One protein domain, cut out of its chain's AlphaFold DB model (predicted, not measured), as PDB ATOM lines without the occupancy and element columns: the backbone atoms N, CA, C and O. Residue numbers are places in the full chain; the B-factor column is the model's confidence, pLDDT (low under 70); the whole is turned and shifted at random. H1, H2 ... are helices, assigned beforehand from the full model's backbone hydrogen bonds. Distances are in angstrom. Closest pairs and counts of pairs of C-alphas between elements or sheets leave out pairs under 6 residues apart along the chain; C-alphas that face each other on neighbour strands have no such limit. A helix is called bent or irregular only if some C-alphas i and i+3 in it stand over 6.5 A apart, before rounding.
ATOM      1  N   GLU A   2     173.042 243.794 225.643       81.50
ATOM      2  CA  GLU A   2     173.331 242.352 225.467       81.50
ATOM      3  C   GLU A   2     174.386 241.802 226.429       81.50
ATOM      4  O   GLU A   2     174.144 240.803 227.089       81.50
ATOM      5  N   LYS A   3     175.516 242.503 226.599       85.50
ATOM      6  CA  LYS A   3     176.557 242.105 227.561       85.50
ATOM      7  C   LYS A   3     176.041 241.989 229.003       85.50
ATOM      8  O   LYS A   3     176.450 241.082 229.712       85.50
ATOM      9  N   MET A   4     175.141 242.881 229.430       88.38
ATOM     10  CA  MET A   4     174.568 242.814 230.783       88.38
ATOM     11  C   MET A   4     173.628 241.614 230.919       88.38
ATOM     12  O   MET A   4     173.673 240.926 231.932       88.38
ATOM     13  N   PHE A   5     172.830 241.326 229.884       89.12
ATOM     14  CA  PHE A   5     171.996 240.125 229.853       89.12
ATOM     15  C   PHE A   5     172.837 238.851 229.855       89.12
ATOM     16  O   PHE A   5     172.558 237.959 230.644       89.12
ATOM     17  N   TYR A   6     173.894 238.793 229.041       92.06
ATOM     18  CA  TYR A   6     174.860 237.697 229.060       92.06
ATOM     19  C   TYR A   6     175.394 237.473 230.478       92.06
ATOM     20  O   TYR A   6     175.274 236.377 231.007       92.06
ATOM     21  N   GLN A   7     175.923 238.520 231.119       93.25
ATOM     22  CA  GLN A   7     176.547 238.401 232.439       93.25
ATOM     23  C   GLN A   7     175.555 237.927 233.502       93.25
ATOM     24  O   GLN A   7     175.889 237.060 234.307       93.25
ATOM     25  N   GLU A   8     174.339 238.473 233.499       94.62
ATOM     26  CA  GLU A   8     173.333 238.108 234.493       94.62
ATOM     27  C   GLU A   8     172.790 236.692 234.272       94.62
ATOM     28  O   GLU A   8     172.651 235.942 235.236       94.62
ATOM     29  N   ILE A   9     172.550 236.286 233.021       93.94
ATOM     30  CA  ILE A   9     172.124 234.917 232.705       93.94
ATOM     31  C   ILE A   9     173.227 233.926 233.084       93.94
ATOM     32  O   ILE A   9     172.937 232.945 233.765       93.94
ATOM     33  N   THR A  10     174.487 234.194 232.722       95.12
ATOM     34  CA  THR A  10     175.624 233.339 233.099       95.12
ATOM     35  C   THR A  10     175.684 233.157 234.609       95.12
ATOM     36  O   THR A  10     175.682 232.025 235.081       95.12
ATOM     37  N   ARG A  11     175.612 234.250 235.379       96.50
ATOM     38  CA  ARG A  11     175.636 234.204 236.848       96.50
ATOM     39  C   ARG A  11     174.502 233.355 237.426       96.50
ATOM     40  O   ARG A  11     174.709 232.612 238.385       96.50
ATOM     41  N   GLN A  12     173.294 233.473 236.874       96.62
ATOM     42  CA  GLN A  12     172.141 232.694 237.330       96.62
ATOM     43  C   GLN A  12     172.298 231.203 237.022       96.62
ATOM     44  O   GLN A  12     172.025 230.375 237.892       96.62
ATOM     45  N   ILE A  13     172.771 230.858 235.820       95.88
ATOM     46  CA  ILE A  13     172.990 229.464 235.422       95.88
ATOM     47  C   ILE A  13     174.129 228.839 236.230       95.88
ATOM     48  O   ILE A  13     173.949 227.755 236.780       95.88
ATOM     49  N   GLU A  14     175.258 229.529 236.388       96.50
ATOM     50  CA  GLU A  14     176.371 229.074 237.232       96.50
ATOM     51  C   GLU A  14     175.923 228.856 238.681       96.50
ATOM     52  O   GLU A  14     176.270 227.848 239.292       96.50
ATOM     53  N   SER A  15     175.090 229.749 239.228       97.38
ATOM     54  CA  SER A  15     174.538 229.572 240.573       97.38
ATOM     55  C   SER A  15     173.602 228.364 240.668       97.38
ATOM     56  O   SER A  15     173.659 227.641 241.660       97.38
ATOM     57  N   ALA A  16     172.758 228.119 239.661       97.12
ATOM     58  CA  ALA A  16     171.881 226.950 239.633       97.12
ATOM     59  C   ALA A  16     172.681 225.640 239.565       97.12
ATOM     60  O   ALA A  16     172.376 224.697 240.293       97.12
ATOM     61  N   VAL A  17     173.735 225.606 238.746       97.19
ATOM     62  CA  VAL A  17     174.665 224.471 238.647       97.19
ATOM     63  C   VAL A  17     175.419 224.258 239.962       97.19
ATOM     64  O   VAL A  17     175.496 223.138 240.459       97.19
ATOM     65  N   TYR A  18     175.923 225.324 240.584       97.00
ATOM     66  CA  TYR A  18     176.589 225.216 241.881       97.00
ATOM     67  C   TYR A  18     175.656 224.636 242.947       97.00
ATOM     68  O   TYR A  18     176.047 223.745 243.698       97.00
ATOM     69  N   LYS A  19     174.405 225.102 242.995       97.62
ATOM     70  CA  LYS A  19     173.404 224.611 243.946       97.62
ATOM     71  C   LYS A  19     173.057 223.149 243.720       97.62
ATOM     72  O   LYS A  19     173.002 222.388 244.685       97.62
ATOM     73  N   SER A  20     172.847 222.749 242.465       97.38
ATOM     74  CA  SER A  20     172.553 221.356 242.134       97.38
ATOM     75  C   SER A  20     173.699 220.433 242.553       97.38
ATOM     76  O   SER A  20     173.440 219.426 243.208       97.38
ATOM     77  N   GLN A  21     174.955 220.807 242.286       97.25
ATOM     78  CA  GLN A  21     176.120 219.986 242.624       97.25
ATOM     79  C   GLN A  21     176.497 220.035 244.108       97.25
ATOM     80  O   GLN A  21     176.685 218.992 244.720       97.25
ATOM     81  N   LYS A  22     176.651 221.226 244.696       96.25
ATOM     82  CA  LYS A  22     177.336 221.410 245.989       96.25
ATOM     83  C   LYS A  22     176.411 221.630 247.177       96.25
ATOM     84  O   LYS A  22     176.769 221.236 248.281       96.25
ATOM     85  N   GLU A  23     175.254 222.257 246.976       97.12
ATOM     86  CA  GLU A  23     174.301 222.486 248.073       97.12
ATOM     87  C   GLU A  23     173.344 221.302 248.234       97.12
ATOM     88  O   GLU A  23     173.115 220.844 249.351       97.12
ATOM     89  N   PHE A  24     172.800 220.796 247.124       96.12
ATOM     90  CA  PHE A  24     171.812 219.718 247.148       96.12
ATOM     91  C   PHE A  24     172.394 218.348 246.804       96.12
ATOM     92  O   PHE A  24     171.877 217.348 247.292       96.12
ATOM     93  N   GLY A  25     173.439 218.288 245.972       96.00
ATOM     94  CA  GLY A  25     173.978 217.022 245.465       96.00
ATOM     95  C   GLY A  25     172.975 216.256 244.597       96.00
ATOM     96  O   GLY A  25     172.964 215.030 244.606       96.00
ATOM     97  N   VAL A  26     172.090 216.967 243.890       95.81
ATOM     98  CA  VAL A  26     171.003 216.384 243.091       95.81
ATOM     99  C   VAL A  26     170.955 217.027 241.710       95.81
ATOM    100  O   VAL A  26     170.870 218.248 241.572       95.81
ATOM    101  N   ASP A  27     170.925 216.188 240.678       96.62
ATOM    102  CA  ASP A  27     170.829 216.597 239.277       96.62
ATOM    103  C   ASP A  27     169.378 216.886 238.848       96.62
ATOM    104  O   ASP A  27     168.773 216.168 238.052       96.62
ATOM    105  N   TYR A  28     168.793 217.966 239.370       95.94
ATOM    106  CA  TYR A  28     167.451 218.405 238.952       95.94
ATOM    107  C   TYR A  28     167.439 219.116 237.584       95.94
ATOM    108  O   TYR A  28     166.370 219.408 237.048       95.94
ATOM    109  N   LEU A  29     168.618 219.417 237.029       95.69
ATOM    110  CA  LEU A  29     168.791 220.064 235.724       95.69
ATOM    111  C   LEU A  29     168.840 219.043 234.571       95.69
ATOM    112  O   LEU A  29     168.654 219.422 233.416       95.69
ATOM    113  N   GLY A  30     169.023 217.753 234.876       96.12
ATOM    114  CA  GLY A  30     168.900 216.646 233.927       96.12
ATOM    115  C   GLY A  30     170.163 216.359 233.114       96.12
ATOM    116  O   GLY A  30     170.064 215.840 231.996       96.12
ATOM    117  N   PHE A  31     171.345 216.681 233.644       96.88
ATOM    118  CA  PHE A  31     172.626 216.425 232.979       96.88
ATOM    119  C   PHE A  31     172.884 214.932 232.762       96.88
ATOM    120  O   PHE A  31     173.389 214.547 231.710       96.88
ATOM    121  N   GLY A  32     172.495 214.082 233.708       96.81
ATOM    122  CA  GLY A  32     172.689 212.639 233.655       96.81
ATOM    123  C   GLY A  32     171.849 212.000 232.572       96.81
ATOM    124  O   GLY A  32     172.357 211.223 231.771       96.81
ATOM    125  N   GLU A  33     170.586 212.406 232.460       97.31
ATOM    126  CA  GLU A  33     169.723 211.948 231.375       97.31
ATOM    127  C   GLU A  33     170.213 212.450 230.012       97.31
ATOM    128  O   GLU A  33     170.144 211.718 229.024       97.31
ATOM    129  N   ALA A  34     170.751 213.672 229.934       97.25
ATOM    130  CA  ALA A  34     171.394 214.155 228.716       97.25
ATOM    131  C   ALA A  34     172.652 213.338 228.365       97.25
ATOM    132  O   ALA A  34     172.780 212.891 227.225       97.25
ATOM    133  N   PHE A  35     173.524 213.073 229.341       97.19
ATOM    134  CA  PHE A  35     174.760 212.316 229.146       97.19
ATOM    135  C   PHE A  35     174.487 210.851 228.783       97.19
ATOM    136  O   PHE A  35     175.084 210.319 227.850       97.19
ATOM    137  N   LYS A  36     173.508 210.221 229.431       97.50
ATOM    138  CA  LYS A  36     173.036 208.868 229.119       97.50
ATOM    139  C   LYS A  36     172.497 208.749 227.698       97.50
ATOM    140  O   LYS A  36     172.712 207.725 227.056       97.50
ATOM    141  N   ARG A  37     171.801 209.776 227.190       98.06
ATOM    142  CA  ARG A  37     171.351 209.806 225.788       98.06
ATOM    143  C   ARG A  37     172.516 209.951 224.810       98.06
ATOM    144  O   ARG A  37     172.445 209.366 223.734       98.06
ATOM    145  N   SER A  38     173.552 210.718 225.156       97.69
ATOM    146  CA  SER A  38     174.717 210.908 224.281       97.69
ATOM    147  C   SER A  38     175.691 209.729 224.295       97.69
ATOM    148  O   SER A  38     176.214 209.366 223.247       97.69
ATOM    149  N   ASP A  39     175.933 209.133 225.465       97.56
ATOM    150  CA  ASP A  39     176.851 208.008 225.653       97.56
ATOM    151  C   ASP A  39     176.358 207.082 226.786       97.56
ATOM    152  O   ASP A  39     176.789 207.183 227.943       97.56
ATOM    153  N   PRO A  40     175.449 206.142 226.475       97.44
ATOM    154  CA  PRO A  40     174.916 205.220 227.472       97.44
ATOM    155  C   PRO A  40     175.981 204.255 228.015       97.44
ATOM    156  O   PRO A  40     175.856 203.781 229.145       97.44
ATOM    157  N   HIS A  41     177.032 203.959 227.241       97.94
ATOM    158  CA  HIS A  41     178.090 203.036 227.651       97.94
ATOM    159  C   HIS A  41     179.022 203.657 228.691       97.94
ATOM    160  O   HIS A  41     179.425 202.963 229.626       97.94
ATOM    161  N   ALA A  42     179.373 204.935 228.539       97.00
ATOM    162  CA  ALA A  42     180.123 205.665 229.552       97.00
ATOM    163  C   ALA A  42     179.269 205.918 230.798       97.00
ATOM    164  O   ALA A  42     179.737 205.665 231.908       97.00
ATOM    165  N   PHE A  43     178.003 206.321 230.625       96.94
ATOM    166  CA  PHE A  43     177.081 206.548 231.740       96.94
ATOM    167  C   PHE A  43     176.933 205.305 232.630       96.94
ATOM    168  O   PHE A  43     177.033 205.404 233.847       96.94
ATOM    169  N   ALA A  44     176.785 204.115 232.036       97.12
ATOM    170  CA  ALA A  44     176.638 202.856 232.775       97.12
ATOM    171  C   ALA A  44     177.855 202.470 233.641       97.12
ATOM    172  O   ALA A  44     177.741 201.589 234.490       97.12
ATOM    173  N   LYS A  45     179.022 203.090 233.425       97.25
ATOM    174  CA  LYS A  45     180.244 202.845 234.212       97.25
ATOM    175  C   LYS A  45     180.400 203.802 235.392       97.25
ATOM    176  O   LYS A  45     181.328 203.625 236.179       97.25
ATOM    177  N   LEU A  46     179.546 204.818 235.496       95.25
ATOM    178  CA  LEU A  46     179.611 205.830 236.539       95.25
ATOM    179  C   LEU A  46     178.531 205.586 237.587       95.25
ATOM    180  O   LEU A  46     177.377 205.306 237.270       95.25
ATOM    181  N   ASP A  47     178.901 205.779 238.846       96.25
ATOM    182  CA  ASP A  47     177.932 206.075 239.895       96.25
ATOM    183  C   ASP A  47     177.538 207.551 239.740       96.25
ATOM    184  O   ASP A  47     178.284 208.437 240.169       96.25
ATOM    185  N   TRP A  48     176.447 207.818 239.011       95.81
ATOM    186  CA  TRP A  48     176.069 209.179 238.619       95.81
ATOM    187  C   TRP A  48     175.826 210.078 239.830       95.81
ATOM    188  O   TRP A  48     176.358 211.184 239.861       95.81
ATOM    189  N   ASP A  49     175.124 209.585 240.851       92.19
ATOM    190  CA  ASP A  49     174.797 210.357 242.056       92.19
ATOM    191  C   ASP A  49     176.063 210.835 242.783       92.19
ATOM    192  O   ASP A  49     176.134 211.969 243.259       92.19
ATOM    193  N   LYS A  50     177.116 210.008 242.809       94.25
ATOM    194  CA  LYS A  50     178.418 210.415 243.360       94.25
ATOM    195  C   LYS A  50     179.202 211.310 242.411       94.25
ATOM    196  O   LYS A  50     179.783 212.302 242.833       94.25
ATOM    197  N   THR A  51     179.235 210.949 241.133       95.88
ATOM    198  CA  THR A  51     180.078 211.609 240.127       95.88
ATOM    199  C   THR A  51     179.603 213.031 239.849       95.88
ATOM    200  O   THR A  51     180.412 213.953 239.756       95.88
ATOM    201  N   PHE A  52     178.286 213.228 239.767       96.56
ATOM    202  CA  PHE A  52     177.654 214.499 239.431       96.56
ATOM    203  C   PHE A  52     178.106 215.656 240.331       96.56
ATOM    204  O   PHE A  52     178.304 216.769 239.847       96.56
ATOM    205  N   THR A  53     178.330 215.390 241.617       95.94
ATOM    206  CA  THR A  53     178.735 216.394 242.610       95.94
ATOM    207  C   THR A  53     180.055 217.087 242.245       95.94
ATOM    208  O   THR A  53     180.240 218.251 242.601       95.94
ATOM    209  N   ASP A  54     180.970 216.422 241.525       94.56
ATOM    210  CA  ASP A  54     182.346 216.899 241.303       94.56
ATOM    211  C   ASP A  54     182.747 217.104 239.835       94.56
ATOM    212  O   ASP A  54     183.825 217.641 239.570       94.56
TER     213      ASP A  54
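AT A GLANCE: This is residues 2 to 54 of the 72 residues of an uncharacterized protein of Firmicutes bacterium HGW-Firmicutes-12 (UniProt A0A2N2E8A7). One long helix, H1, sticks out as an arm with its residues 2 to 15, and beyond its other end the three short helices H2, H3 and H4 form a small loose head, in which the chain runs away from H1 through H2 and H3 and then folds back, bringing H4 near H1 again. The arm makes much of the length of the elongated outline, whose spans are 40 by 24 by 15 A. The printed part has 53 residues, with four named helices in the order H1, H2, H3, H4 and no named strand; the class is all helix. The whole is loose, with a radius of gyration of the C-alphas of 13.5 A.

IN THESE COORDINATES: H1, residues 2 to 24, is the longest helix; it begins at C-alpha 2, at (173.331, 242.352, 225.467), and measures 31.4 A from first to last C-alpha. It has a kink of 27 degrees near residue 18. It is neither bent nor irregular, but only just: C-alphas 20 and 23 are 6.3 A apart. H2, residues 31 to 38, measures 10.5 A and begins at C-alpha 31, at (172.626, 216.425, 232.979). H3, residues 40 to 43, measures 5.0 A. H4, residues 48 to 52, measures 5.6 A and ends at C-alpha 52, at (177.654, 214.499, 239.431).

HOW THE PARTS SIT: H1 touches no helix. H1 and H4 are close but not clearly touching; their closest C-alphas are those of Gln 21 and Phe 52, 6.5 A apart. H4 and H2 are also close but not clearly touching, with the C-alphas of Gly 32 and Trp 48 the closest at 6.9 A. H2 and H3 touch, with 4 pairs of C-alphas within 8 A, the closest being those of Lys 36 and Phe 43 at 5.3 A. H3 and H4 meet only through their link. H1 is apart from H2 and from H3. Each O i to N i+4 pair in H2 and H4 is within hydrogen-bond range, and 18 of 19 are in H1; H3, with 4 residues, is too short for such a pair.

THE WHOLE: The two C-alphas farthest apart are those of Glu 2 and Lys 45, at 41.0 A. Residues 2 to 15, which belong to H1, stand free. Without them the body has 39 residues, spans 28 by 15 by 10 A and has a radius of gyration of 10.0 A. The links from H2 to H3 and from H3 to H4 are tight, the link from H1 to H2 is short with 6 residues, and no link is long. The printed part has no cut. The mean pLDDT of the printed part is 95.5, and no printed residue is under 70.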